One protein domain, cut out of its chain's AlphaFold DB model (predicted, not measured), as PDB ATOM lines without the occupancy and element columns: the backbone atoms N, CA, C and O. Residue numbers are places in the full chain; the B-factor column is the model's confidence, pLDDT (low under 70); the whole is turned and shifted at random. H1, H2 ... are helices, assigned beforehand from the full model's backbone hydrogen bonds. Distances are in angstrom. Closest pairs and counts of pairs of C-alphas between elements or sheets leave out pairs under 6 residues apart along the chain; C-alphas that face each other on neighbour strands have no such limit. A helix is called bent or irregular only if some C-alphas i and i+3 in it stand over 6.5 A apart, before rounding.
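Overview. This is residues 66 to 269 of the 461 residues of the protein "Protein tyrosine phosphatase" of Planctomycetes bacterium (UniProt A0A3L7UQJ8). Long helices run roughly along one axis: H1, H2, H6 and H7 make an up-and-down bundle, each running against the one before it, with H1 between H7 and the pair H2 and H6. H4 packs on H2 and H5 on H6, while the short H3 sits by one end of H4; residues 235 to 241, near the start of H7, stick out. The printed part has 204 residues with seven named helices, H1 to H7 in chain order, and no named strand: its class is all helix. It is compact, with a radius of gyration of the C-alphas of 17.9 A and spans of 56 by 38 by 31 A.

Arrangement. H1, residues 70 to 91, and H2, residues 100 to 121, form a helical hairpin at a shallow tilt of 29 degrees; their closest C-alphas, Asp 72 and Gly 120, are 4.4 A apart. H2 is the hub, touching four helices. H4, residues 145 to 176, touches it with residues 158 to 173 alone, closest at the C-alphas of Ser 108 and Thr 162, 4.1 A. H3, residues 135 to 138, touches H4, with the C-alphas of Ile 138 and Lys 148 closest at 4.6 A. H5, residues 179 to 197, and H6, residues 206 to 230, form a second helical hairpin, closest at the C-alphas of Ala 188 and Thr 216, 4.4 A. H6 touches H1 at a shallow tilt of 23 degrees, the same way; the closest C-alphas, Thr 75 and Ile 214, are 5.4 A apart. H7, residues 236 to 268, touches H1 with residues 246 to 261 alone, closest at the C-alphas of Gly 84 and Ile 254, 5.4 A. H6 and H7 are apart. Every O i to N i+4 pair is within hydrogen-bond range in H1, H2, H5 and H6, against 22 of 28 in H4 and 26 of 29 in H7; H3 is too short for such a pair.

Along the chain. H1 begins at C-alpha 70, (27.431, -23.491, 2.228), and is 31.9 A long; H2 is 31.4 A, H5 27.1 A and H6 36.6 A. H4, 44.5 A, is irregular, with C-alphas 168 and 171 8.5 A apart, and has a kink of 74 degrees near residue 170. H7, 47.5 A, is irregular too, with C-alphas 237 and 240 7.4 A apart, and ends at C-alpha 268, (23.115, -12.432, -6.388).

Size, cuts and confidence. The C-alphas farthest apart, Val 141 and Ser 237, are 59.2 A apart. The printed part has no cut, and the link from H2 to H3, 13 residues, is long. The mean pLDDT of the printed part is 89.5; residues 96 to 98 and 238 to 240 are under 70.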
ATOM      1  N   GLU A  66      34.226 -19.361  -1.451       90.06
ATOM      2  CA  GLU A  66      33.411 -18.689  -2.457       90.06
ATOM      3  C   GLU A  66      32.234 -17.963  -1.779       90.06
ATOM      4  O   GLU A  66      31.615 -18.502  -0.862       90.06
ATOM      5  N   PRO A  67      31.899 -16.727  -2.179       89.19
ATOM      6  CA  PRO A  67      30.686 -16.080  -1.694       89.19
ATOM      7  C   PRO A  67      29.449 -16.880  -2.102       89.19
ATOM      8  O   PRO A  67      29.379 -17.426  -3.196       89.19
ATOM      9  N   GLY A  68      28.468 -16.959  -1.209       87.62
ATOM     10  CA  GLY A  68      27.233 -17.696  -1.458       87.62
ATOM     11  C   GLY A  68      27.395 -19.212  -1.405       87.62
ATOM     12  O   GLY A  68      26.562 -19.956  -1.918       87.62
ATOM     13  N   ASP A  69      28.454 -19.689  -0.772       90.44
ATOM     14  CA  ASP A  69      28.641 -21.101  -0.519       90.44
ATOM     15  C   ASP A  69      27.783 -21.610   0.664       90.44
ATOM     16  O   ASP A  69      26.901 -20.939   1.214       90.44
ATOM     17  N   THR A  70      28.071 -22.842   1.083       94.12
ATOM     18  CA  THR A  70      27.431 -23.491   2.228       94.12
ATOM     19  C   THR A  70      27.646 -22.731   3.542       94.12
ATOM     20  O   THR A  70      26.764 -22.775   4.406       94.12
ATOM     21  N   LEU A  71      28.774 -22.037   3.739       95.56
ATOM     22  CA  LEU A  71      29.030 -21.295   4.978       95.56
ATOM     23  C   LEU A  71      28.162 -20.032   5.081       95.56
ATOM     24  O   LEU A  71      27.598 -19.759   6.150       95.56
ATOM     25  N   ASP A  72      27.986 -19.300   3.979       94.94
ATOM     26  CA  ASP A  72      27.074 -18.150   3.929       94.94
ATOM     27  C   ASP A  72      25.609 -18.597   4.148       94.94
ATOM     28  O   ASP A  72      24.884 -17.992   4.947       94.94
ATOM     29  N   LEU A  73      25.193 -19.731   3.565       95.56
ATOM     30  CA  LEU A  73      23.872 -20.331   3.823       95.56
ATOM     31  C   LEU A  73      23.705 -20.810   5.273       95.56
ATOM     32  O   LEU A  73      22.644 -20.645   5.873       95.56
ATOM     33  N   THR A  74      24.748 -21.378   5.878       97.00
ATOM     34  CA  THR A  74      24.716 -21.776   7.296       97.00
ATOM     35  C   THR A  74      24.509 -20.555   8.188       97.00
ATOM     36  O   THR A  74      23.677 -20.580   9.101       97.00
ATOM     37  N   THR A  75      25.206 -19.458   7.888       97.25
ATOM     38  CA  THR A  75      25.020 -18.169   8.565       97.25
ATOM     39  C   THR A  75      23.582 -17.674   8.408       97.25
ATOM     40  O   THR A  75      22.949 -17.334   9.410       97.25
ATOM     41  N   LEU A  76      23.030 -17.719   7.190       96.94
ATOM     42  CA  LEU A  76      21.645 -17.345   6.899       96.94
ATOM     43  C   LEU A  76      20.646 -18.096   7.793       96.94
ATOM     44  O   LEU A  76      19.770 -17.478   8.408       96.94
ATOM     45  N   TYR A  77      20.784 -19.418   7.901       97.38
ATOM     46  CA  TYR A  77      19.903 -20.243   8.725       97.38
ATOM     47  C   TYR A  77      20.013 -19.911  10.214       97.38
ATOM     48  O   TYR A  77      18.990 -19.686  10.870       97.38
ATOM     49  N   LEU A  78      21.235 -19.847  10.753       97.62
ATOM     50  CA  LEU A  78      21.464 -19.534  12.167       97.62
ATOM     51  C   LEU A  78      20.888 -18.160  12.529       97.62
ATOM     52  O   LEU A  78      20.182 -18.022  13.533       97.62
ATOM     53  N   SER A  79      21.124 -17.160  11.681       97.88
ATOM     54  CA  SER A  79      20.589 -15.812  11.850       97.88
ATOM     55  C   SER A  79      19.064 -15.767  11.767       97.88
ATOM     56  O   SER A  79      18.431 -15.107  12.592       97.88
ATOM     57  N   SER A  80      18.451 -16.519  10.847       97.38
ATOM     58  CA  SER A  80      16.988 -16.603  10.716       97.38
ATOM     59  C   SER A  80      16.331 -17.198  11.965       97.38
ATOM     60  O   SER A  80      15.342 -16.665  12.474       97.38
ATOM     61  N   VAL A  81      16.916 -18.265  12.520       96.94
ATOM     62  CA  VAL A  81      16.466 -18.853  13.792       96.94
ATOM     63  C   VAL A  81      16.640 -17.854  14.940       96.94
ATOM     64  O   VAL A  81      15.730 -17.688  15.755       96.94
ATOM     65  N   GLY A  82      17.772 -17.149  14.989       96.94
ATOM     66  CA  GLY A  82      18.036 -16.112  15.987       96.94
ATOM     67  C   GLY A  82      17.039 -14.946  15.938       96.94
ATOM     68  O   GLY A  82      16.560 -14.501  16.987       96.94
ATOM     69  N   ILE A  83      16.644 -14.508  14.739       96.88
ATOM     70  CA  ILE A  83      15.580 -13.514  14.509       96.88
ATOM     71  C   ILE A  83      14.254 -14.006  15.100       96.88
ATOM     72  O   ILE A  83      13.642 -13.307  15.912       96.88
ATOM     73  N   GLY A  84      13.835 -15.229  14.763       94.81
ATOM     74  CA  GLY A  84      12.595 -15.815  15.280       94.81
ATOM     75  C   GLY A  84      12.588 -15.956  16.804       94.81
ATOM     76  O   GLY A  84      11.624 -15.564  17.464       94.81
ATOM     77  N   LEU A  85      13.682 -16.453  17.390       94.44
ATOM     78  CA  LEU A  85      13.821 -16.572  18.845       94.44
ATOM     79  C   LEU A  85      13.786 -15.210  19.540       94.44
ATOM     80  O   LEU A  85      13.116 -15.068  20.562       94.44
ATOM     81  N   SER A  86      14.456 -14.200  18.986       94.38
ATOM     82  CA  SER A  86      14.440 -12.836  19.531       94.38
ATOM     83  C   SER A  86      13.022 -12.260  19.566       94.38
ATOM     84  O   SER A  86      12.608 -11.699  20.583       94.38
ATOM     85  N   MET A  87      12.235 -12.492  18.510       92.38
ATOM     86  CA  MET A  87      10.827 -12.096  18.462       92.38
ATOM     87  C   MET A  87       9.988 -12.816  19.522       92.38
ATOM     88  O   MET A  87       9.219 -12.172  20.237       92.38
ATOM     89  N   ILE A  88      10.182 -14.127  19.713       91.50
ATOM     90  CA  ILE A  88       9.513 -14.868  20.797       91.50
ATOM     91  C   ILE A  88       9.847 -14.261  22.160       91.50
ATOM     92  O   ILE A  88       8.954 -14.077  22.989       91.50
ATOM     93  N   LEU A  89      11.124 -13.953  22.407       91.56
ATOM     94  CA  LEU A  89      11.575 -13.360  23.665       91.56
ATOM     95  C   LEU A  89      10.951 -11.978  23.905       91.56
ATOM     96  O   LEU A  89      10.659 -11.640  25.053       91.56
ATOM     97  N   TRP A  90      10.729 -11.180  22.858       90.00
ATOM     98  CA  TRP A  90      10.018  -9.905  22.971       90.00
ATOM     99  C   TRP A  90       8.529 -10.077  23.249       90.00
ATOM    100  O   TRP A  90       8.005  -9.388  24.120       90.00
ATOM    101  N   VAL A  91       7.850 -11.013  22.584       88.56
ATOM    102  CA  VAL A  91       6.413 -11.231  22.813       88.56
ATOM    103  C   VAL A  91       6.148 -11.852  24.186       88.56
ATOM    104  O   VAL A  91       5.179 -11.501  24.854       88.56
ATOM    105  N   ARG A  92       7.027 -12.746  24.652       86.81
ATOM    106  CA  ARG A  92       6.942 -13.362  25.988       86.81
ATOM    107  C   ARG A  92       7.463 -12.467  27.112       86.81
ATOM    108  O   ARG A  92       7.603 -12.933  28.241       86.81
ATOM    109  N   ARG A  93       7.784 -11.209  26.817       83.44
ATOM    110  CA  ARG A  93       8.258 -10.244  27.801       83.44
ATOM    111  C   ARG A  93       7.196 -10.030  28.880       83.44
ATOM    112  O   ARG A  93       6.110  -9.538  28.589       83.44
ATOM    113  N   ASP A  94       7.539 -10.353  30.124       74.19
ATOM    114  CA  ASP A  94       6.736  -9.935  31.269       74.19
ATOM    115  C   ASP A  94       6.809  -8.407  31.384       74.19
ATOM    116  O   ASP A  94       7.892  -7.832  31.548       74.19
ATOM    117  N   ARG A  95       5.653  -7.747  31.253       71.81
ATOM    118  CA  ARG A  95       5.545  -6.286  31.340       71.81
ATOM    119  C   ARG A  95       5.992  -5.764  32.708       71.81
ATOM    120  O   ARG A  95       6.466  -4.635  32.770       71.81
ATOM    121  N   ASN A  96       5.924  -6.585  33.759       68.94
ATOM    122  CA  ASN A  96       6.158  -6.144  35.132       68.94
ATOM    123  C   ASN A  96       7.581  -6.410  35.654       68.94
ATOM    124  O   ASN A  96       7.930  -5.894  36.711       68.94
ATOM    125  N   GLN A  97       8.421  -7.175  34.942       65.12
ATOM    126  CA  GLN A  97       9.727  -7.621  35.473       65.12
ATOM    127  C   GLN A  97      10.954  -7.245  34.635       65.12
ATOM    128  O   GLN A  97      12.084  -7.529  35.038       65.12
ATOM    129  N   THR A  98      10.801  -6.597  33.478       69.06
ATOM    130  CA  THR A  98      11.991  -6.336  32.655       69.06
ATOM    131  C   THR A  98      12.853  -5.196  33.171       69.06
ATOM    132  O   THR A  98      12.526  -4.021  33.011       69.06
ATOM    133  N   CYS A  99      14.036  -5.557  33.663       79.75
ATOM    134  CA  CYS A  99      15.148  -4.631  33.792       79.75
ATOM    135  C   CYS A  99      15.490  -4.049  32.401       79.75
ATOM    136  O   CYS A  99      15.625  -4.820  31.440       79.75
ATOM    137  N   PRO A 100      15.692  -2.724  32.261       84.38
ATOM    138  CA  PRO A 100      16.113  -2.102  31.001       84.38
ATOM    139  C   PRO A 100      17.340  -2.777  30.373       84.38
ATOM    140  O   PRO A 100      17.420  -2.910  29.154       84.38
ATOM    141  N   ALA A 101      18.249  -3.290  31.212       84.06
ATOM    142  CA  ALA A 101      19.431  -4.023  30.780       84.06
ATOM    143  C   ALA A 101      19.101  -5.254  29.924       84.06
ATOM    144  O   ALA A 101      19.749  -5.502  28.913       84.06
ATOM    145  N   GLU A 102      18.081  -6.018  30.307       84.75
ATOM    146  CA  GLU A 102      17.730  -7.248  29.604       84.75
ATOM    147  C   GLU A 102      17.115  -6.967  28.234       84.75
ATOM    148  O   GLU A 102      17.445  -7.635  27.253       84.75
ATOM    149  N   THR A 103      16.262  -5.943  28.158       88.38
ATOM    150  CA  THR A 103      15.654  -5.507  26.892       88.38
ATOM    151  C   THR A 103      16.738  -5.120  25.897       88.38
ATOM    152  O   THR A 103      16.733  -5.594  24.767       88.38
ATOM    153  N   SER A 104      17.712  -4.337  26.346       89.75
ATOM    154  CA  SER A 104      18.826  -3.897  25.518       89.75
ATOM    155  C   SER A 104      19.697  -5.037  25.005       89.75
ATOM    156  O   SER A 104      20.058  -5.040  23.830       89.75
ATOM    157  N   ILE A 105      19.993  -6.044  25.834       88.56
ATOM    158  CA  ILE A 105      20.749  -7.214  25.367       88.56
ATOM    159  C   ILE A 105      19.964  -7.963  24.289       88.56
ATOM    160  O   ILE A 105      20.537  -8.323  23.268       88.56
ATOM    161  N   ARG A 106      18.655  -8.176  24.485       90.75
ATOM    162  CA  ARG A 106      17.805  -8.839  23.481       90.75
ATOM    163  C   ARG A 106      17.801  -8.063  22.162       90.75
ATOM    164  O   ARG A 106      17.964  -8.674  21.114       90.75
ATOM    165  N   THR A 107      17.698  -6.736  22.221       93.19
ATOM    166  CA  THR A 107      17.788  -5.870  21.036       93.19
ATOM    167  C   THR A 107      19.147  -5.973  20.346       93.19
ATOM    168  O   THR A 107      19.194  -6.073  19.125       93.19
ATOM    169  N   SER A 108      20.235  -6.041  21.114       92.94
ATOM    170  CA  SER A 108      21.591  -6.180  20.562       92.94
ATOM    171  C   SER A 108      21.789  -7.532  19.874       92.94
ATOM    172  O   SER A 108      22.313  -7.593  18.766       92.94
ATOM    173  N   LEU A 109      21.320  -8.620  20.498       95.06
ATOM    174  CA  LEU A 109      21.352  -9.962  19.906       95.06
ATOM    175  C   LEU A 109      20.509 -10.025  18.627       95.06
ATOM    176  O   LEU A 109      20.954 -10.598  17.639       95.06
ATOM    177  N   PHE A 110      19.338  -9.382  18.615       96.44
ATOM    178  CA  PHE A 110      18.523  -9.255  17.410       96.44
ATOM    179  C   PHE A 110      19.249  -8.485  16.297       96.44
ATOM    180  O   PHE A 110      19.260  -8.943  15.157       96.44
ATOM    181  N   GLY A 111      19.904  -7.365  16.625       96.38
ATOM    182  CA  GLY A 111      20.740  -6.610  15.689       96.38
ATOM    183  C   GLY A 111      21.859  -7.460  15.076       96.38
ATOM    184  O   GLY A 111      22.022  -7.464  13.858       96.38
ATOM    185  N   LEU A 112      22.553  -8.269  15.887       96.81
ATOM    186  CA  LEU A 112      23.577  -9.208  15.411       96.81
ATOM    187  C   LEU A 112      23.008 -10.315  14.513       96.81
ATOM    188  O   LEU A 112      23.671 -10.725  13.557       96.81
ATOM    189  N   CYS A 113      21.795 -10.802  14.789       98.00
ATOM    190  CA  CYS A 113      21.124 -11.748  13.899       98.00
ATOM    191  C   CYS A 113      20.723 -11.091  12.574       98.00
ATOM    192  O   CYS A 113      20.899 -11.708  11.531       98.00
ATOM    193  N   LEU A 114      20.241  -9.843  12.577       97.62
ATOM    194  CA  LEU A 114      19.958  -9.109  11.337       97.62
ATOM    195  C   LEU A 114      21.227  -8.863  10.515       97.62
ATOM    196  O   LEU A 114      21.208  -9.053   9.302       97.62
ATOM    197  N   ALA A 115      22.333  -8.494  11.167       97.00
ATOM    198  CA  ALA A 115      23.622  -8.336  10.503       97.00
ATOM    199  C   ALA A 115      24.083  -9.652   9.858       97.00
ATOM    200  O   ALA A 115      24.502  -9.661   8.704       97.00
ATOM    201  N   GLY A 116      23.958 -10.774  10.576       97.25
ATOM    202  CA  GLY A 116      24.306 -12.083  10.028       97.25
ATOM    203  C   GLY A 116      23.402 -12.564   8.914       97.25
ATOM    204  O   GLY A 116      23.903 -13.078   7.917       97.25
ATOM    205  N   PHE A 117      22.103 -12.299   9.022       97.81
ATOM    206  CA  PHE A 117      21.165 -12.553   7.942       97.81
ATOM    207  C   PHE A 117      21.560 -11.766   6.692       97.81
ATOM    208  O   PHE A 117      21.640 -12.347   5.618       97.81
ATOM    209  N   TRP A 118      21.863 -10.473   6.833       96.50
ATOM    210  CA  TRP A 118      22.254  -9.634   5.703       96.50
ATOM    211  C   TRP A 118      23.530 -10.141   5.020       96.50
ATOM    212  O   TRP A 118      23.542 -10.303   3.804       96.50
ATOM    213  N   ILE A 119      24.564 -10.467   5.801       94.75
ATOM    214  CA  ILE A 119      25.842 -10.982   5.285       94.75
ATOM    215  C   ILE A 119      25.665 -12.337   4.584       94.75
ATOM    216  O   ILE A 119      26.262 -12.549   3.534       94.75
ATOM    217  N   GLY A 120      24.854 -13.245   5.140       94.94
ATOM    218  CA  GLY A 120      24.614 -14.564   4.542       94.94
ATOM    219  C   GLY A 120      23.661 -14.544   3.336       94.94
ATOM    220  O   GLY A 120      23.816 -15.342   2.416       94.94
ATOM    221  N   ALA A 121      22.677 -13.638   3.323       95.50
ATOM    222  CA  ALA A 121      21.682 -13.514   2.249       95.50
ATOM    223  C   ALA A 121      22.206 -12.757   1.022       95.50
ATOM    224  O   ALA A 121      21.751 -13.005  -0.093       95.50
ATOM    225  N   ALA A 122      23.129 -11.819   1.230       93.81
ATOM    226  CA  ALA A 122      23.724 -10.992   0.187       93.81
ATOM    227  C   ALA A 122      25.253 -11.153   0.205       93.81
ATOM    228  O   ALA A 122      25.969 -10.220   0.580       93.81
ATOM    229  N   PRO A 123      25.763 -12.349  -0.137       88.94
ATOM    230  CA  PRO A 123      27.192 -12.604  -0.152       88.94
ATOM    231  C   PRO A 123      27.873 -11.779  -1.250       88.94
ATOM    232  O   PRO A 123      27.325 -11.577  -2.335       88.94
ATOM    233  N   ASP A 124      29.088 -11.329  -0.961       85.44
ATOM    234  CA  ASP A 124      29.883 -10.445  -1.812       85.44
ATOM    235  C   ASP A 124      31.337 -10.963  -1.886       85.44
ATOM    236  O   ASP A 124      31.791 -11.561  -0.901       85.44
ATOM    237  N   PRO A 125      32.098 -10.746  -2.982       86.19
ATOM    238  CA  PRO A 125      31.681 -10.143  -4.253       86.19
ATOM    239  C   PRO A 125      30.610 -10.967  -4.971       86.19
ATOM    240  O   PRO A 125      30.615 -12.195  -4.894       86.19
ATOM    241  N   THR A 126      29.714 -10.310  -5.710       85.56
ATOM    242  CA  THR A 126      28.895 -11.031  -6.689       85.56
ATOM    243  C   THR A 126      29.789 -11.520  -7.836       85.56
ATOM    244  O   THR A 126      30.746 -10.837  -8.219       85.56
ATOM    245  N   PRO A 127      29.516 -12.707  -8.396       77.69
ATOM    246  CA  PRO A 127      30.401 -13.337  -9.373       77.69
ATOM    247  C   PRO A 127      30.436 -12.608 -10.722       77.69
ATOM    248  O   PRO A 127      31.345 -12.830 -11.517       77.69
ATOM    249  N   ASP A 128      29.443 -11.759 -10.971       73.75
ATOM    250  CA  ASP A 128      29.225 -10.963 -12.175       73.75
ATOM    251  C   ASP A 128      29.711  -9.510 -12.060       73.75
ATOM    252  O   ASP A 128      29.617  -8.750 -13.023       73.75
ATOM    253  N   GLY A 129      30.219  -9.090 -10.897       75.19
ATOM    254  CA  GLY A 129      30.583  -7.692 -10.653       75.19
ATOM    255  C   GLY A 129      29.383  -6.746 -10.515       75.19
ATOM    256  O   GLY A 129      29.575  -5.532 -10.397       75.19
ATOM    257  N   TRP A 130      28.154  -7.276 -10.487       84.62
ATOM    258  CA  TRP A 130      26.974  -6.521 -10.086       84.62
ATOM    259  C   TRP A 130      27.185  -5.922  -8.687       84.62
ATOM    260  O   TRP A 130      27.889  -6.457  -7.832       84.62
ATOM    261  N   HIS A 131      26.600  -4.757  -8.423       81.88
ATOM    262  CA  HIS A 131      26.797  -4.111  -7.126       81.88
ATOM    263  C   HIS A 131      26.243  -4.945  -5.961       81.88
ATOM    264  O   HIS A 131      26.743  -4.815  -4.848       81.88
ATOM    265  N   GLY A 132      25.244  -5.798  -6.213       89.44
ATOM    266  CA  GLY A 132      24.585  -6.576  -5.174       89.44
ATOM    267  C   GLY A 132      23.746  -5.716  -4.227       89.44
ATOM    268  O   GLY A 132      23.550  -4.514  -4.414       89.44
ATOM    269  N   LEU A 133      23.249  -6.362  -3.182       94.00
ATOM    270  CA  LEU A 133      22.574  -5.774  -2.026       94.00
ATOM    271  C   LEU A 133      23.383  -6.012  -0.746       94.00
ATOM    272  O   LEU A 133      22.851  -5.883   0.354       94.00
ATOM    273  N   ALA A 134      24.655  -6.385  -0.876       93.31
ATOM    274  CA  ALA A 134      25.569  -6.512   0.245       93.31
ATOM    275  C   ALA A 134      25.908  -5.126   0.817       93.31
ATOM    276  O   ALA A 134      25.815  -4.112   0.120       93.31
ATOM    277  N   TRP A 135      26.326  -5.049   2.081       92.62
ATOM    278  CA  TRP A 135      26.645  -3.765   2.721       92.62
ATOM    279  C   TRP A 135      27.797  -3.025   2.016       92.62
ATOM    280  O   TRP A 135      27.831  -1.797   1.996       92.62
ATOM    281  N   GLN A 136      28.699  -3.757   1.362       91.50
ATOM    282  CA  GLN A 136      29.806  -3.223   0.570       91.50
ATOM    283  C   GLN A 136      29.322  -2.425  -0.647       91.50
ATOM    284  O   GLN A 136      30.015  -1.522  -1.113       91.50
ATOM    285  N   ALA A 137      28.115  -2.702  -1.150       93.00
ATOM    286  CA  ALA A 137      27.542  -1.958  -2.264       93.00
ATOM    287  C   ALA A 137      27.370  -0.463  -1.936       93.00
ATOM    288  O   ALA A 137      27.354   0.359  -2.851       93.00
ATOM    289  N   ILE A 138      27.314  -0.087  -0.652       95.19
ATOM    290  CA  ILE A 138      27.260   1.313  -0.205       95.19
ATOM    291  C   ILE A 138      28.463   2.114  -0.732       95.19
ATOM    292  O   ILE A 138      28.296   3.251  -1.175       95.19
ATOM    293  N   THR A 139      29.665   1.529  -0.723       93.56
ATOM    294  CA  THR A 139      30.912   2.231  -1.076       93.56
ATOM    295  C   THR A 139      31.316   2.062  -2.539       93.56
ATOM    296  O   THR A 139      32.148   2.821  -3.037       93.56
ATOM    297  N   ARG A 140      30.721   1.110  -3.267       91.44
ATOM    298  CA  ARG A 140      31.048   0.857  -4.678       91.44
ATOM    299  C   ARG A 140      30.614   2.009  -5.578       91.44
ATOM    300  O   ARG A 140      29.500   2.521  -5.481       91.44
ATOM    301  N   VAL A 141      31.482   2.394  -6.510       92.75
ATOM    302  CA  VAL A 141      31.200   3.479  -7.465       92.75
ATOM    303  C   VAL A 141      30.046   3.110  -8.402       92.75
ATOM    304  O   VAL A 141      29.188   3.949  -8.652       92.75
ATOM    305  N   SER A 142      29.970   1.847  -8.832       89.50
ATOM    306  CA  SER A 142      28.950   1.340  -9.761       89.50
ATOM    307  C   SER A 142      27.544   1.199  -9.165       89.50
ATOM    308  O   SER A 142      26.590   0.994  -9.913       89.50
ATOM    309  N   THR A 143      27.375   1.298  -7.843       93.06
ATOM    310  CA  THR A 143      26.055   1.148  -7.215       93.06
ATOM    311  C   THR A 143      25.196   2.398  -7.431       93.06
ATOM    312  O   THR A 143      25.640   3.501  -7.082       93.06
ATOM    313  N   PRO A 144      23.944   2.264  -7.909       94.94
ATOM    314  CA  PRO A 144      23.026   3.391  -8.033       94.94
ATOM    315  C   PRO A 144      22.795   4.116  -6.699       94.94
ATOM    316  O   PRO A 144      22.693   3.487  -5.643       94.94
ATOM    317  N   LEU A 145      22.652   5.448  -6.735       96.44
ATOM    318  CA  LEU A 145      22.512   6.277  -5.527       96.44
ATOM    319  C   LEU A 145      21.337   5.846  -4.637       96.44
ATOM    320  O   LEU A 145      21.489   5.755  -3.422       96.44
ATOM    321  N   HIS A 146      20.179   5.541  -5.225       96.31
ATOM    322  CA  HIS A 146      19.006   5.114  -4.459       96.31
ATOM    323  C   HIS A 146      19.260   3.797  -3.705       96.31
ATOM    324  O   HIS A 146      18.870   3.674  -2.546       96.31
ATOM    325  N   VAL A 147      19.990   2.849  -4.309       94.88
ATOM    326  CA  VAL A 147      20.400   1.602  -3.643       94.88
ATOM    327  C   VAL A 147      21.361   1.908  -2.494       94.88
ATOM    328  O   VAL A 147      21.162   1.401  -1.391       94.88
ATOM    329  N   LYS A 148      22.351   2.792  -2.695       96.44
ATOM    330  CA  LYS A 148      23.268   3.219  -1.620       96.44
ATOM    331  C   LYS A 148      22.518   3.808  -0.432       96.44
ATOM    332  O   LYS A 148      22.815   3.443   0.702       96.44
ATOM    333  N   LEU A 149      21.552   4.696  -0.676       97.19
ATOM    334  CA  LEU A 149      20.752   5.322   0.379       97.19
ATOM    335  C   LEU A 149      19.944   4.285   1.167       97.19
ATOM    336  O   LEU A 149      19.996   4.285   2.396       97.19
ATOM    337  N   ILE A 150      19.265   3.362   0.476       96.38
ATOM    338  CA  ILE A 150      18.498   2.281   1.115       96.38
ATOM    339  C   ILE A 150      19.414   1.401   1.978       96.38
ATOM    340  O   ILE A 150      19.112   1.156   3.147       96.38
ATOM    341  N   LEU A 151      20.557   0.968   1.440       96.19
ATOM    342  CA  LEU A 151      21.498   0.120   2.176       96.19
ATOM    343  C   LEU A 151      22.158   0.861   3.342       96.19
ATOM    344  O   LEU A 151      22.385   0.263   4.390       96.19
ATOM    345  N   SER A 152      22.413   2.163   3.203       97.19
ATOM    346  CA  SER A 152      22.973   2.998   4.273       97.19
ATOM    347  C   SER A 152      21.989   3.153   5.430       97.19
ATOM    348  O   SER A 152      22.368   2.984   6.586       97.19
ATOM    349  N   LEU A 153      20.710   3.406   5.133       97.38
ATOM    350  CA  LEU A 153      19.647   3.440   6.140       97.38
ATOM    351  C   LEU A 153      19.525   2.094   6.861       97.38
ATOM    352  O   LEU A 153      19.445   2.052   8.091       97.38
ATOM    353  N   PHE A 154      19.574   0.993   6.109       96.62
ATOM    354  CA  PHE A 154      19.546  -0.347   6.684       96.62
ATOM    355  C   PHE A 154      20.772  -0.620   7.572       96.62
ATOM    356  O   PHE A 154      20.617  -1.102   8.695       96.62
ATOM    357  N   ALA A 155      21.975  -0.233   7.138       96.06
ATOM    358  CA  ALA A 155      23.196  -0.343   7.934       96.06
ATOM    359  C   ALA A 155      23.104   0.457   9.239       96.06
ATOM    360  O   ALA A 155      23.376  -0.086  10.308       96.06
ATOM    361  N   VAL A 156      22.657   1.715   9.181       97.06
ATOM    362  CA  VAL A 156      22.463   2.558  10.372       97.06
ATOM    363  C   VAL A 156      21.467   1.919  11.335       97.06
ATOM    364  O   VAL A 156      21.720   1.893  12.541       97.06
ATOM    365  N   MET A 157      20.369   1.355  10.828       96.81
ATOM    366  CA  MET A 157      19.389   0.643  11.648       96.81
ATOM    367  C   MET A 157      20.015  -0.577  12.338       96.81
ATOM    368  O   MET A 157      19.891  -0.719  13.555       96.81
ATOM    369  N   VAL A 158      20.716  -1.439  11.595       96.12
ATOM    370  CA  VAL A 158      21.364  -2.645  12.140       96.12
ATOM    371  C   VAL A 158      22.434  -2.284  13.174       96.12
ATOM    372  O   VAL A 158      22.463  -2.869  14.260       96.12
ATOM    373  N   LEU A 159      23.272  -1.283  12.891       94.38
ATOM    374  CA  LEU A 159      24.290  -0.785  13.820       94.38
ATOM    375  C   LEU A 159      23.653  -0.189  15.079       94.38
ATOM    376  O   LEU A 159      24.109  -0.465  16.188       94.38
ATOM    377  N   SER A 160      22.565   0.566  14.927       94.69
ATOM    378  CA  SER A 160      21.826   1.140  16.052       94.69
ATOM    379  C   SER A 160      21.233   0.048  16.934       94.69
ATOM    380  O   SER A 160      21.419   0.079  18.145       94.69
ATOM    381  N   LEU A 161      20.588  -0.965  16.352       94.25
ATOM    382  CA  LEU A 161      20.050  -2.100  17.106       94.25
ATOM    383  C   LEU A 161      21.149  -2.886  17.832       94.25
ATOM    384  O   LEU A 161      20.926  -3.342  18.951       94.25
ATOM    385  N   THR A 162      22.329  -3.006  17.221       92.69
ATOM    386  CA  THR A 162      23.454  -3.785  17.753       92.69
ATOM    387  C   THR A 162      24.201  -3.058  18.872       92.69
ATOM    388  O   THR A 162      24.433  -3.637  19.932       92.69
ATOM    389  N   PHE A 163      24.581  -1.795  18.666       91.19
ATOM    390  CA  PHE A 163      25.548  -1.106  19.529       91.19
ATOM    391  C   PHE A 163      24.916  -0.122  20.513       91.19
ATOM    392  O   PHE A 163      25.381  -0.030  21.651       91.19
ATOM    393  N   TYR A 164      23.842   0.579  20.135       89.31
ATOM    394  CA  TYR A 164      23.195   1.565  21.013       89.31
ATOM    395  C   TYR A 164      22.765   0.989  22.376       89.31
ATOM    396  O   TYR A 164      22.991   1.633  23.407       89.31
ATOM    397  N   PRO A 165      22.192  -0.230  22.457       84.94
ATOM    398  CA  PRO A 165      21.777  -0.763  23.745       84.94
ATOM    399  C   PRO A 165      22.970  -1.187  24.618       84.94
ATOM    400  O   PRO A 165      22.871  -1.146  25.846       84.94
ATOM    401  N   ILE A 166      24.099  -1.562  24.004       79.12
ATOM    402  CA  ILE A 166      25.331  -1.955  24.701       79.12
ATOM    403  C   ILE A 166      26.010  -0.728  25.312       79.12
ATOM    404  O   ILE A 166      26.356  -0.747  26.495       79.12
ATOM    405  N   THR A 167      26.161   0.358  24.549       86.38
ATOM    406  CA  THR A 167      26.857   1.572  25.013       86.38
ATOM    407  C   THR A 167      26.149   2.221  26.201       86.38
ATOM    408  O   THR A 167      26.802   2.647  27.152       86.38
ATOM    409  N   ARG A 168      24.810   2.202  26.223       84.25
ATOM    410  CA  ARG A 168      24.011   2.768  27.324       84.25
ATOM    411  C   ARG A 168      24.106   1.972  28.634       84.25
ATOM    412  O   ARG A 168      23.825   2.512  29.701       84.25
ATOM    413  N   LEU A 169      24.465   0.689  28.575       77.31
ATOM    414  CA  LEU A 169      24.364  -0.238  29.714       77.31
ATOM    415  C   LEU A 169      25.665  -0.955  30.072       77.31
ATOM    416  O   LEU A 169      25.661  -1.765  31.003       77.31
ATOM    417  N   GLY A 170      26.770  -0.658  29.381       71.75
ATOM    418  CA  GLY A 170      28.019  -1.423  29.446       71.75
ATOM    419  C   GLY A 170      28.515  -1.712  30.867       71.75
ATOM    420  O   GLY A 170      28.868  -2.850  31.178       71.75
ATOM    421  N   ARG A 171      28.436  -0.733  31.781       75.62
ATOM    422  CA  ARG A 171      28.852  -0.918  33.188       75.62
ATOM    423  C   ARG A 171      27.957  -1.896  33.956       75.62
ATOM    424  O   ARG A 171      28.451  -2.683  34.762       75.62
ATOM    425  N   THR A 172      26.651  -1.872  33.710       76.00
ATOM    426  CA  THR A 172      25.672  -2.734  34.392       76.00
ATOM    427  C   THR A 172      25.694  -4.151  33.828       76.00
ATOM    428  O   THR A 172      25.610  -5.120  34.583       76.00
ATOM    429  N   PHE A 173      25.854  -4.273  32.507       72.06
ATOM    430  CA  PHE A 173      25.994  -5.553  31.817       72.06
ATOM    431  C   PHE A 173      27.223  -6.324  32.308       72.06
ATOM    432  O   PHE A 173      27.118  -7.501  32.662       72.06
ATOM    433  N   TYR A 174      28.367  -5.643  32.402       75.12
ATOM    434  CA  TYR A 174      29.624  -6.263  32.812       75.12
ATOM    435  C   TYR A 174      29.565  -6.847  34.230       75.12
ATOM    436  O   TYR A 174      30.066  -7.944  34.469       75.12
ATOM    437  N   LYS A 175      28.898  -6.153  35.164       81.06
ATOM    438  CA  LYS A 175      28.788  -6.587  36.566       81.06
ATOM    439  C   LYS A 175      27.877  -7.803  36.771       81.06
ATOM    440  O   LYS A 175      28.133  -8.591  37.670       81.06
ATOM    441  N   LYS A 176      26.813  -7.953  35.971       77.31
ATOM    442  CA  LYS A 176      25.791  -9.005  36.165       77.31
ATOM    443  C   LYS A 176      26.022 -10.277  35.348       77.31
ATOM    444  O   LYS A 176      25.388 -11.291  35.615       77.31
ATOM    445  N   THR A 177      26.889 -10.227  34.343       79.00
ATOM    446  CA  THR A 177      27.099 -11.350  33.423       79.00
ATOM    447  C   THR A 177      28.171 -12.295  33.966       79.00
ATOM    448  O   THR A 177      29.205 -11.846  34.473       79.00
ATOM    449  N   SER A 178      27.963 -13.611  33.857       83.88
ATOM    450  CA  SER A 178      28.989 -14.585  34.246       83.88
ATOM    451  C   SER A 178      30.273 -14.375  33.436       83.88
ATOM    452  O   SER A 178      30.260 -13.788  32.350       83.88
ATOM    453  N   HIS A 179      31.410 -14.816  33.975       83.94
ATOM    454  CA  HIS A 179      32.692 -14.687  33.282       83.94
ATOM    455  C   HIS A 179      32.670 -15.400  31.915       83.94
ATOM    456  O   HIS A 179      33.110 -14.826  30.924       83.94
ATOM    457  N   GLY A 180      32.049 -16.584  31.827       84.44
ATOM    458  CA  GLY A 180      31.946 -17.345  30.578       84.44
ATOM    459  C   GLY A 180      31.211 -16.594  29.464       84.44
ATOM    460  O   GLY A 180      31.716 -16.500  28.347       84.44
ATOM    461  N   TRP A 181      30.057 -15.986  29.760       87.38
ATOM    462  CA  TRP A 181      29.318 -15.197  28.766       87.38
ATOM    463  C   TRP A 181      30.051 -13.926  28.332       87.38
ATOM    464  O   TRP A 181      29.892 -13.507  27.188       87.38
ATOM    465  N   ARG A 182      30.868 -13.323  29.207       85.69
ATOM    466  CA  ARG A 182      31.721 -12.182  28.836       85.69
ATOM    467  C   ARG A 182      32.781 -12.590  27.815       85.69
ATOM    468  O   ARG A 182      32.925 -11.908  26.805       85.69
ATOM    469  N   CYS A 183      33.456 -13.717  28.038       87.56
ATOM    470  CA  CYS A 183      34.444 -14.246  27.097       87.56
ATOM    471  C   CYS A 183      33.808 -14.607  25.748       87.56
ATOM    472  O   CYS A 183      34.336 -14.234  24.705       87.56
ATOM    473  N   LEU A 184      32.641 -15.262  25.760       89.38
ATOM    474  CA  LEU A 184      31.908 -15.593  24.534       89.38
ATOM    475  C   LEU A 184      31.441 -14.342  23.778       89.38
ATOM    476  O   LEU A 184      31.564 -14.288  22.559       89.38
ATOM    477  N   ALA A 185      30.941 -13.319  24.474       89.69
ATOM    478  CA  ALA A 185      30.539 -12.066  23.837       89.69
ATOM    479  C   ALA A 185      31.732 -11.330  23.204       89.69
ATOM    480  O   ALA A 185      31.605 -10.811  22.098       89.69
ATOM    481  N   LEU A 186      32.890 -11.317  23.877       91.06
ATOM    482  CA  LEU A 186      34.123 -10.758  23.322       91.06
ATOM    483  C   LEU A 186      34.567 -11.527  22.073       91.06
ATOM    484  O   LEU A 186      34.849 -10.907  21.052       91.06
ATOM    485  N   LEU A 187      34.570 -12.862  22.134       93.62
ATOM    486  CA  LEU A 187      34.903 -13.721  20.998       93.62
ATOM    487  C   LEU A 187      33.970 -13.466  19.808       93.62
ATOM    488  O   LEU A 187      34.447 -13.247  18.700       93.62
ATOM    489  N   ALA A 188      32.655 -13.421  20.038       94.62
ATOM    490  CA  ALA A 188      31.676 -13.098  19.000       94.62
ATOM    491  C   ALA A 188      31.921 -11.707  18.393       94.62
ATOM    492  O   ALA A 188      31.843 -11.553  17.180       94.62
ATOM    493  N   GLY A 189      32.262 -10.708  19.213       93.69
ATOM    494  CA  GLY A 189      32.619  -9.372  18.732       93.69
ATOM    495  C   GLY A 189      33.863  -9.372  17.841       93.69
ATOM    496  O   GLY A 189      33.832  -8.795  16.760       93.69
ATOM    497  N   ILE A 190      34.932 -10.063  18.255       95.56
ATOM    498  CA  ILE A 190      36.169 -10.198  17.467       95.56
ATOM    499  C   ILE A 190      35.883 -10.892  16.134       95.56
ATOM    500  O   ILE A 190      36.268 -10.391  15.082       95.56
ATOM    501  N   CYS A 191      35.175 -12.021  16.168       96.25
ATOM    502  CA  CYS A 191      34.838 -12.791  14.978       96.25
ATOM    503  C   CYS A 191      33.928 -12.018  14.012       96.25
ATOM    504  O   CYS A 191      34.151 -12.055  12.802       96.25
ATOM    505  N   PHE A 192      32.945 -11.281  14.534       95.75
ATOM    506  CA  PHE A 192      32.094 -10.408  13.732       95.75
ATOM    507  C   PHE A 192      32.906  -9.298  13.064       95.75
ATOM    508  O   PHE A 192      32.816  -9.121  11.852       95.75
ATOM    509  N   CYS A 193      33.735  -8.584  13.833       94.69
ATOM    510  CA  CYS A 193      34.602  -7.542  13.289       94.69
ATOM    511  C   CYS A 193      35.524  -8.104  12.207       94.69
ATOM    512  O   CYS A 193      35.616  -7.506  11.142       94.69
ATOM    513  N   TRP A 194      36.118  -9.281  12.428       94.69
ATOM    514  CA  TRP A 194      36.953  -9.939  11.425       94.69
ATOM    515  C   TRP A 194      36.183 -10.204  10.123       94.69
ATOM    516  O   TRP A 194      36.692  -9.887   9.049       94.69
ATOM    517  N   ARG A 195      34.932 -10.689  10.187       93.38
ATOM    518  CA  ARG A 195      34.097 -10.861   8.983       93.38
ATOM    519  C   ARG A 195      33.861  -9.545   8.241       93.38
ATOM    520  O   ARG A 195      33.894  -9.538   7.016       93.38
ATOM    521  N   ILE A 196      33.617  -8.452   8.957       91.50
ATOM    522  CA  ILE A 196      33.362  -7.144   8.337       91.50
ATOM    523  C   ILE A 196      34.640  -6.542   7.732       91.50
ATOM    524  O   ILE A 196      34.572  -5.907   6.682       91.50
ATOM    525  N   THR A 197      35.802  -6.728   8.366       89.81
ATOM    526  CA  THR A 197      37.049  -6.061   7.954       89.81
ATOM    527  C   THR A 197      37.881  -6.835   6.937       89.81
ATOM    528  O   THR A 197      38.728  -6.224   6.296       89.81
ATOM    529  N   ASN A 198      37.690  -8.150   6.776       83.38
ATOM    530  CA  ASN A 198      38.504  -8.981   5.873       83.38
ATOM    531  C   ASN A 198      38.118  -8.832   4.387       83.38
ATOM    532  O   ASN A 198      37.986  -9.818   3.671       83.38
ATOM    533  N   TRP A 199      37.876  -7.601   3.938       73.38
ATOM    534  CA  TRP A 199      37.405  -7.283   2.596       73.38
ATOM    535  C   TRP A 199      38.487  -6.565   1.758       73.38
ATOM    536  O   TRP A 199      39.077  -5.608   2.264       73.38
ATOM    537  N   PRO A 200      38.701  -6.920   0.469       72.44
ATOM    538  CA  PRO A 200      38.144  -8.082  -0.227       72.44
ATOM    539  C   PRO A 200      38.636  -9.373   0.422       72.44
ATOM    540  O   PRO A 200      39.650  -9.366   1.107       72.44
ATOM    541  N   ASP A 201      37.886 -10.453   0.239       71.69
ATOM    542  CA  ASP A 201      38.053 -11.710   0.970       71.69
ATOM    543  C   ASP A 201      38.774 -12.728   0.061       71.69
ATOM    544  O   ASP A 201      38.114 -13.593  -0.518       71.69
ATOM    545  N   PRO A 202      40.098 -12.587  -0.191       76.62
ATOM    546  CA  PRO A 202      40.784 -13.389  -1.193       76.62
ATOM    547  C   PRO A 202      40.738 -14.863  -0.813       76.62
ATOM    548  O   PRO A 202      40.889 -15.226   0.355       76.62
ATOM    549  N   GLU A 203      40.581 -15.730  -1.804       81.38
ATOM    550  CA  GLU A 203      40.665 -17.166  -1.576       81.38
ATOM    551  C   GLU A 203      42.117 -17.556  -1.197       81.38
ATOM    552  O   GLU A 203      43.069 -17.066  -1.814       81.38
ATOM    553  N   PRO A 204      42.339 -18.439  -0.207       86.31
ATOM    554  CA  PRO A 204      41.348 -19.093   0.643       86.31
ATOM    555  C   PRO A 204      41.116 -18.357   1.975       86.31
ATOM    556  O   PRO A 204      40.447 -18.893   2.846       86.31
ATOM    557  N   TRP A 205      41.662 -17.157   2.196       87.50
ATOM    558  CA  TRP A 205      41.522 -16.427   3.466       87.50
ATOM    559  C   TRP A 205      40.067 -16.153   3.847       87.50
ATOM    560  O   TRP A 205      39.734 -16.184   5.034       87.50
ATOM    561  N   GLY A 206      39.190 -15.988   2.853       89.31
ATOM    562  CA  GLY A 206      37.758 -15.851   3.094       89.31
ATOM    563  C   GLY A 206      37.048 -17.045   3.698       89.31
ATOM    564  O   GLY A 206      35.963 -16.907   4.268       89.31
ATOM    565  N   TYR A 207      37.695 -18.201   3.684       94.25
ATOM    566  CA  TYR A 207      37.266 -19.357   4.446       94.25
ATOM    567  C   TYR A 207      37.131 -19.032   5.946       94.25
ATOM    568  O   TYR A 207      36.100 -19.292   6.569       94.25
ATOM    569  N   TRP A 208      38.156 -18.405   6.531       95.38
ATOM    570  CA  TRP A 208      38.211 -18.159   7.974       95.38
ATOM    571  C   TRP A 208      37.234 -17.077   8.421       95.38
ATOM    572  O   TRP A 208      36.596 -17.222   9.463       95.38
ATOM    573  N   SER A 209      37.069 -16.024   7.618       94.81
ATOM    574  CA  SER A 209      36.138 -14.935   7.927       94.81
ATOM    575  C   SER A 209      34.678 -15.431   7.949       94.81
ATOM    576  O   SER A 209      33.903 -15.034   8.823       94.81
ATOM    577  N   ARG A 210      34.306 -16.373   7.068       95.38
ATOM    578  CA  ARG A 210      32.982 -17.029   7.066       95.38
ATOM    579  C   ARG A 210      32.769 -17.940   8.275       95.38
ATOM    580  O   ARG A 210      31.733 -17.844   8.933       95.38
ATOM    581  N   TRP A 211      33.753 -18.762   8.644       96.81
ATOM    582  CA  TRP A 211      33.671 -19.567   9.872       96.81
ATOM    583  C   TRP A 211      33.587 -18.712  11.139       96.81
ATOM    584  O   TRP A 211      32.815 -19.032  12.044       96.81
ATOM    585  N   ALA A 212      34.314 -17.592  11.192       96.44
ATOM    586  CA  ALA A 212      34.192 -16.614  12.270       96.44
ATOM    587  C   ALA A 212      32.749 -16.088  12.377       96.44
ATOM    588  O   ALA A 212      32.211 -15.914  13.477       96.44
ATOM    589  N   MET A 213      32.067 -15.912  11.245       96.94
ATOM    590  CA  MET A 213      30.671 -15.500  11.246       96.94
ATOM    591  C   MET A 213      29.717 -16.587  11.764       96.94
ATOM    592  O   MET A 213      28.862 -16.301  12.605       96.94
ATOM    593  N   ILE A 214      29.903 -17.846  11.356       97.75
ATOM    594  CA  ILE A 214      29.150 -18.991  11.901       97.75
ATOM    595  C   ILE A 214      29.348 -19.095  13.417       97.75
ATOM    596  O   ILE A 214      28.385 -19.298  14.162       97.75
ATOM    597  N   LEU A 215      30.582 -18.910  13.890       97.62
ATOM    598  CA  LEU A 215      30.912 -18.920  15.312       97.62
ATOM    599  C   LEU A 215      30.193 -17.790  16.062       97.62
ATOM    600  O   LEU A 215      29.563 -18.032  17.092       97.62
ATOM    601  N   THR A 216      30.205 -16.577  15.502       97.56
ATOM    602  CA  THR A 216      29.462 -15.419  16.027       97.56
ATOM    603  C   THR A 216      27.978 -15.748  16.185       97.56
ATOM    604  O   THR A 216      27.417 -15.587  17.271       97.56
ATOM    605  N   GLN A 217      27.334 -16.255  15.127       97.94
ATOM    606  CA  GLN A 217      25.903 -16.572  15.155       97.94
ATOM    607  C   GLN A 217      25.584 -17.739  16.097       97.94
ATOM    608  O   GLN A 217      24.549 -17.722  16.761       97.94
ATOM    609  N   SER A 218      26.489 -18.706  16.236       97.50
ATOM    610  CA  SER A 218      26.348 -19.818  17.183       97.50
ATOM    611  C   SER A 218      26.378 -19.342  18.638       97.50
ATOM    612  O   SER A 218      25.558 -19.776  19.449       97.50
ATOM    613  N   ILE A 219      27.266 -18.398  18.967       96.56
ATOM    614  CA  ILE A 219      27.328 -17.775  20.297       96.56
ATOM    615  C   ILE A 219      26.055 -16.970  20.579       96.56
ATOM    616  O   ILE A 219      25.460 -17.105  21.653       96.56
ATOM    617  N   VAL A 220      25.613 -16.158  19.614       96.31
ATOM    618  CA  VAL A 220      24.372 -15.371  19.714       96.31
ATOM    619  C   VAL A 220      23.167 -16.289  19.926       96.31
ATOM    620  O   VAL A 220      22.358 -16.049  20.825       96.31
ATOM    621  N   LEU A 221      23.076 -17.382  19.168       96.31
ATOM    622  CA  LEU A 221      22.009 -18.367  19.299       96.31
ATOM    623  C   LEU A 221      22.036 -19.061  20.667       96.31
ATOM    624  O   LEU A 221      20.996 -19.164  21.315       96.31
ATOM    625  N   GLY A 222      23.214 -19.460  21.156       94.81
ATOM    626  CA  GLY A 222      23.376 -19.990  22.512       94.81
ATOM    627  C   GLY A 222      22.879 -19.008  23.578       94.81
ATOM    628  O   GLY A 222      22.150 -19.390  24.498       94.81
ATOM    629  N   ALA A 223      23.195 -17.718  23.423       92.94
ATOM    630  CA  ALA A 223      22.760 -16.657  24.329       92.94
ATOM    631  C   ALA A 223      21.234 -16.442  24.308       92.94
ATOM    632  O   ALA A 223      20.635 -16.154  25.353       92.94
ATOM    633  N   LEU A 224      20.599 -16.572  23.140       93.62
ATOM    634  CA  LEU A 224      19.144 -16.502  22.980       93.62
ATOM    635  C   LEU A 224      18.454 -17.733  23.579       93.62
ATOM    636  O   LEU A 224      17.472 -17.586  24.307       93.62
ATOM    637  N   LEU A 225      18.988 -18.932  23.335       93.56
ATOM    638  CA  LEU A 225      18.454 -20.185  23.871       93.56
ATOM    639  C   LEU A 225      18.538 -20.233  25.398       93.56
ATOM    640  O   LEU A 225      17.543 -20.562  26.043       93.56
ATOM    641  N   GLY A 226      19.668 -19.828  25.985       90.25
ATOM    642  CA  GLY A 226      19.807 -19.740  27.441       90.25
ATOM    643  C   GLY A 226      18.768 -18.800  28.066       90.25
ATOM    644  O   GLY A 226      18.152 -19.129  29.078       90.25
ATOM    645  N   ARG A 227      18.484 -17.662  27.417       89.94
ATOM    646  CA  ARG A 227      17.422 -16.734  27.851       89.94
ATOM    647  C   ARG A 227      16.029 -17.314  27.678       89.94
ATOM    648  O   ARG A 227      15.186 -17.142  28.551       89.94
ATOM    649  N   PHE A 228      15.780 -18.001  26.569       90.00
ATOM    650  CA  PHE A 228      14.499 -18.650  26.316       90.00
ATOM    651  C   PHE A 228      14.195 -19.725  27.363       90.00
ATOM    652  O   PHE A 228      13.060 -19.820  27.828       90.00
ATOM    653  N   GLN A 229      15.208 -20.489  27.774       88.31
ATOM    654  CA  GLN A 229      15.101 -21.499  28.829       88.31
ATOM    655  C   GLN A 229      14.889 -20.891  30.220       88.31
ATOM    656  O   GLN A 229      14.197 -21.492  31.038       88.31
ATOM    657  N   ALA A 230      15.436 -19.700  30.472       86.94
ATOM    658  CA  ALA A 230      15.242 -18.968  31.722       86.94
ATOM    659  C   ALA A 230      13.853 -18.310  31.848       86.94
ATOM    660  O   ALA A 230      13.504 -17.831  32.926       86.94
ATOM    661  N   LEU A 231      13.049 -18.268  30.774       85.12
ATOM    662  CA  LEU A 231      11.697 -17.716  30.852       85.12
ATOM    663  C   LEU A 231      10.810 -18.560  31.780       85.12
ATOM    664  O   LEU A 231      10.810 -19.791  31.672       85.12
ATOM    665  N   PRO A 232       9.962 -17.924  32.611       84.88
ATOM    666  CA  PRO A 232       9.030 -18.654  33.455       84.88
ATOM    667  C   PRO A 232       8.092 -19.532  32.606       84.88
ATOM    668  O   PRO A 232       7.734 -19.170  31.471       84.88
ATOM    669  N   PRO A 233       7.676 -20.704  33.119       83.19
ATOM    670  CA  PRO A 233       6.715 -21.550  32.428       83.19
ATOM    671  C   PRO A 233       5.389 -20.801  32.241       83.19
ATOM    672  O   PRO A 233       4.925 -20.088  33.126       83.19
ATOM    673  N   ILE A 234       4.759 -20.964  31.075       80.44
ATOM    674  CA  ILE A 234       3.476 -20.314  30.774       80.44
ATOM    675  C   ILE A 234       2.379 -20.916  31.685       80.44
ATOM    676  O   ILE A 234       2.258 -22.149  31.701       80.44
ATOM    677  N   PRO A 235       1.558 -20.102  32.389       80.88
ATOM    678  CA  PRO A 235       0.472 -20.576  33.256       80.88
ATOM    679  C   PRO A 235      -0.494 -21.519  32.531       80.88
ATOM    680  O   PRO A 235      -0.903 -21.233  31.405       80.88
ATOM    681  N   THR A 236      -0.870 -22.636  33.163       77.00
ATOM    682  CA  THR A 236      -1.573 -23.788  32.552       77.00
ATOM    683  C   THR A 236      -2.898 -23.448  31.863       77.00
ATOM    684  O   THR A 236      -3.165 -24.005  30.798       77.00
ATOM    685  N   SER A 237      -3.682 -22.510  32.401       75.94
ATOM    686  CA  SER A 237      -4.983 -22.081  31.854       75.94
ATOM    687  C   SER A 237      -4.860 -21.375  30.495       75.94
ATOM    688  O   SER A 237      -5.632 -21.632  29.573       75.94
ATOM    689  N   THR A 238      -3.823 -20.557  30.325       69.94
ATOM    690  CA  THR A 238      -3.529 -19.807  29.088       69.94
ATOM    691  C   THR A 238      -2.533 -20.554  28.181       69.94
ATOM    692  O   THR A 238      -2.386 -20.258  26.988       69.94
ATOM    693  N   ARG A 239      -1.873 -21.589  28.727       69.06
ATOM    694  CA  ARG A 239      -0.730 -22.310  28.148       69.06
ATOM    695  C   ARG A 239      -0.998 -22.886  26.777       69.06
ATOM    696  O   ARG A 239      -0.117 -22.822  25.931       69.06
ATOM    697  N   ARG A 240      -2.170 -23.470  26.528       69.12
ATOM    698  CA  ARG A 240      -2.367 -24.293  25.323       69.12
ATOM    699  C   ARG A 240      -2.675 -23.469  24.072       69.12
ATOM    700  O   ARG A 240      -2.231 -23.846  22.994       69.12
ATOM    701  N   LYS A 241      -3.392 -22.346  24.198       75.12
ATOM    702  CA  LYS A 241      -3.762 -21.493  23.051       75.12
ATOM    703  C   LYS A 241      -2.659 -20.489  22.706       75.12
ATOM    704  O   LYS A 241      -2.305 -20.359  21.538       75.12
ATOM    705  N   VAL A 242      -2.071 -19.835  23.711       78.31
ATOM    706  CA  VAL A 242      -1.024 -18.824  23.487       78.31
ATOM    707  C   VAL A 242       0.289 -19.467  23.041       78.31
ATOM    708  O   VAL A 242       0.887 -18.993  22.081       78.31
ATOM    709  N   SER A 243       0.710 -20.589  23.642       77.50
ATOM    710  CA  SER A 243       1.966 -21.242  23.229       77.50
ATOM    711  C   SER A 243       1.915 -21.752  21.788       77.50
ATOM    712  O   SER A 243       2.873 -21.553  21.050       77.50
ATOM    713  N   LYS A 244       0.783 -22.330  21.359       80.31
ATOM    714  CA  LYS A 244       0.588 -22.787  19.977       80.31
ATOM    715  C   LYS A 244       0.644 -21.638  18.975       80.31
ATOM    716  O   LYS A 244       1.336 -21.764  17.973       80.31
ATOM    717  N   ARG A 245      -0.037 -20.516  19.244       86.81
ATOM    718  CA  ARG A 245      -0.025 -19.342  18.351       86.81
ATOM    719  C   ARG A 245       1.359 -18.710  18.250       86.81
ATOM    720  O   ARG A 245       1.785 -18.382  17.152       86.81
ATOM    721  N   LEU A 246       2.071 -18.586  19.371       85.00
ATOM    722  CA  LEU A 246       3.433 -18.051  19.380       85.00
ATOM    723  C   LEU A 246       4.411 -18.971  18.654       85.00
ATOM    724  O   LEU A 246       5.202 -18.492  17.849       85.00
ATOM    725  N   ALA A 247       4.343 -20.280  18.906       82.75
ATOM    726  CA  ALA A 247       5.186 -21.250  18.218       82.75
ATOM    727  C   ALA A 247       4.925 -21.234  16.707       82.75
ATOM    728  O   ALA A 247       5.868 -21.094  15.938       82.75
ATOM    729  N   LEU A 248       3.655 -21.296  16.289       89.44
ATOM    730  CA  LEU A 248       3.289 -21.272  14.876       89.44
ATOM    731  C   LEU A 248       3.704 -19.958  14.211       89.44
ATOM    732  O   LEU A 248       4.382 -19.994  13.195       89.44
ATOM    733  N   GLY A 249       3.385 -18.810  14.815       91.31
ATOM    734  CA  GLY A 249       3.756 -17.503  14.268       91.31
ATOM    735  C   GLY A 249       5.269 -17.318  14.137       91.31
ATOM    736  O   GLY A 249       5.738 -16.748  13.159       91.31
ATOM    737  N   SER A 250       6.047 -17.858  15.075       88.25
ATOM    738  CA  SER A 250       7.509 -17.757  15.025       88.25
ATOM    739  C   SER A 250       8.122 -18.705  14.004       88.25
ATOM    740  O   SER A 250       9.055 -18.318  13.315       88.25
ATOM    741  N   LEU A 251       7.585 -19.920  13.865       91.94
ATOM    742  CA  LEU A 251       7.985 -20.840  12.798       91.94
ATOM    743  C   LEU A 251       7.647 -20.261  11.422       91.94
ATOM    744  O   LEU A 251       8.492 -20.299  10.534       91.94
ATOM    745  N   SER A 252       6.463 -19.664  11.263       94.06
ATOM    746  CA  SER A 252       6.084 -18.947  10.043       94.06
ATOM    747  C   SER A 252       7.032 -17.784   9.759       94.06
ATOM    748  O   SER A 252       7.468 -17.635   8.625       94.06
ATOM    749  N   LEU A 253       7.411 -16.997  10.772       93.44
ATOM    750  CA  LEU A 253       8.381 -15.915  10.597       93.44
ATOM    751  C   LEU A 253       9.760 -16.442  10.182       93.44
ATOM    752  O   LEU A 253      10.332 -15.922   9.232       93.44
ATOM    753  N   ILE A 254      10.287 -17.467  10.860       94.50
ATOM    754  CA  ILE A 254      11.579 -18.079  10.508       94.50
ATOM    755  C   ILE A 254      11.540 -18.574   9.062       94.50
ATOM    756  O   ILE A 254      12.456 -18.289   8.299       94.50
ATOM    757  N   PHE A 255      10.462 -19.260   8.675       96.44
ATOM    758  CA  PHE A 255      10.269 -19.724   7.307       96.44
ATOM    759  C   PHE A 255      10.265 -18.559   6.310       96.44
ATOM    760  O   PHE A 255      11.022 -18.589   5.348       96.44
ATOM    761  N   LEU A 256       9.490 -17.500   6.558       97.00
ATOM    762  CA  LEU A 256       9.444 -16.323   5.682       97.00
ATOM    763  C   LEU A 256      10.805 -15.627   5.554       97.00
ATOM    764  O   LEU A 256      11.185 -15.235   4.455       97.00
ATOM    765  N   VAL A 257      11.554 -15.505   6.654       95.94
ATOM    766  CA  VAL A 257      12.901 -14.915   6.656       95.94
ATOM    767  C   VAL A 257      13.870 -15.780   5.847       95.94
ATOM    768  O   VAL A 257      14.594 -15.246   5.014       95.94
ATOM    769  N   ILE A 258      13.831 -17.108   6.004       96.31
ATOM    770  CA  ILE A 258      14.632 -18.040   5.193       96.31
ATOM    771  C   ILE A 258      14.282 -17.907   3.705       96.31
ATOM    772  O   ILE A 258      15.186 -17.782   2.883       96.31
ATOM    773  N   GLN A 259      12.994 -17.869   3.351       97.00
ATOM    774  CA  GLN A 259      12.560 -17.713   1.958       97.00
ATOM    775  C   GLN A 259      13.022 -16.378   1.360       97.00
ATOM    776  O   GLN A 259      13.513 -16.351   0.233       97.00
ATOM    777  N   ALA A 260      12.925 -15.281   2.118       96.25
ATOM    778  CA  ALA A 260      13.459 -13.986   1.705       96.25
ATOM    779  C   ALA A 260      14.984 -14.041   1.516       96.25
ATOM    780  O   ALA A 260      15.506 -13.516   0.538       96.25
ATOM    781  N   GLY A 261      15.687 -14.728   2.418       95.19
ATOM    782  CA  GLY A 261      17.123 -14.971   2.330       95.19
ATOM    783  C   GLY A 261      17.525 -15.726   1.069       95.19
ATOM    784  O   GLY A 261      18.433 -15.299   0.364       95.19
ATOM    785  N   PHE A 262      16.810 -16.803   0.740       94.81
ATOM    786  CA  PHE A 262      17.038 -17.568  -0.485       94.81
ATOM    787  C   PHE A 262      16.747 -16.775  -1.749       94.81
ATOM    788  O   PHE A 262      17.494 -16.880  -2.718       94.81
ATOM    789  N   TYR A 263      15.691 -15.966  -1.739       94.75
ATOM    790  CA  TYR A 263      15.387 -15.089  -2.859       94.75
ATOM    791  C   TYR A 263      16.502 -14.058  -3.085       94.75
ATOM    792  O   TYR A 263      16.980 -13.903  -4.207       94.75
ATOM    793  N   LEU A 264      16.971 -13.404  -2.016       93.56
ATOM    794  CA  LEU A 264      18.105 -12.480  -2.085       93.56
ATOM    795  C   LEU A 264      19.365 -13.186  -2.588       93.56
ATOM    796  O   LEU A 264      20.020 -12.680  -3.495       93.56
ATOM    797  N   HIS A 265      19.660 -14.371  -2.064       91.50
ATOM    798  CA  HIS A 265      20.805 -15.164  -2.487       91.50
ATOM    799  C   HIS A 265      20.742 -15.503  -3.984       91.50
ATOM    800  O   HIS A 265      21.706 -15.274  -4.710       91.50
ATOM    801  N   TRP A 266      19.584 -15.961  -4.470       92.44
ATOM    802  CA  TRP A 266      19.357 -16.247  -5.888       92.44
ATOM    803  C   TRP A 266      19.530 -15.007  -6.779       92.44
ATOM    804  O   TRP A 266      20.126 -15.111  -7.845       92.44
ATOM    805  N   LEU A 267      19.103 -13.818  -6.339       91.00
ATOM    806  CA  LEU A 267      19.328 -12.574  -7.094       91.00
ATOM    807  C   LEU A 267      20.818 -12.240  -7.278       91.00
ATOM    808  O   LEU A 267      21.195 -11.632  -8.286       91.00
ATOM    809  N   HIS A 268      21.660 -12.614  -6.312       89.31
ATOM    810  CA  HIS A 268      23.115 -12.432  -6.388       89.31
ATOM    811  C   HIS A 268      23.792 -13.559  -7.175       89.31
ATOM    812  O   HIS A 268      24.815 -13.326  -7.812       89.31
ATOM    813  N   TRP A 269      23.205 -14.759  -7.155       88.69
ATOM    814  CA  TRP A 269      23.737 -15.979  -7.767       88.69
ATOM    815  C   TRP A 269      22.695 -16.662  -8.668       88.69
ATOM    816  O   TRP A 269      22.280 -17.793  -8.395       88.69
TER     817      TRP A 269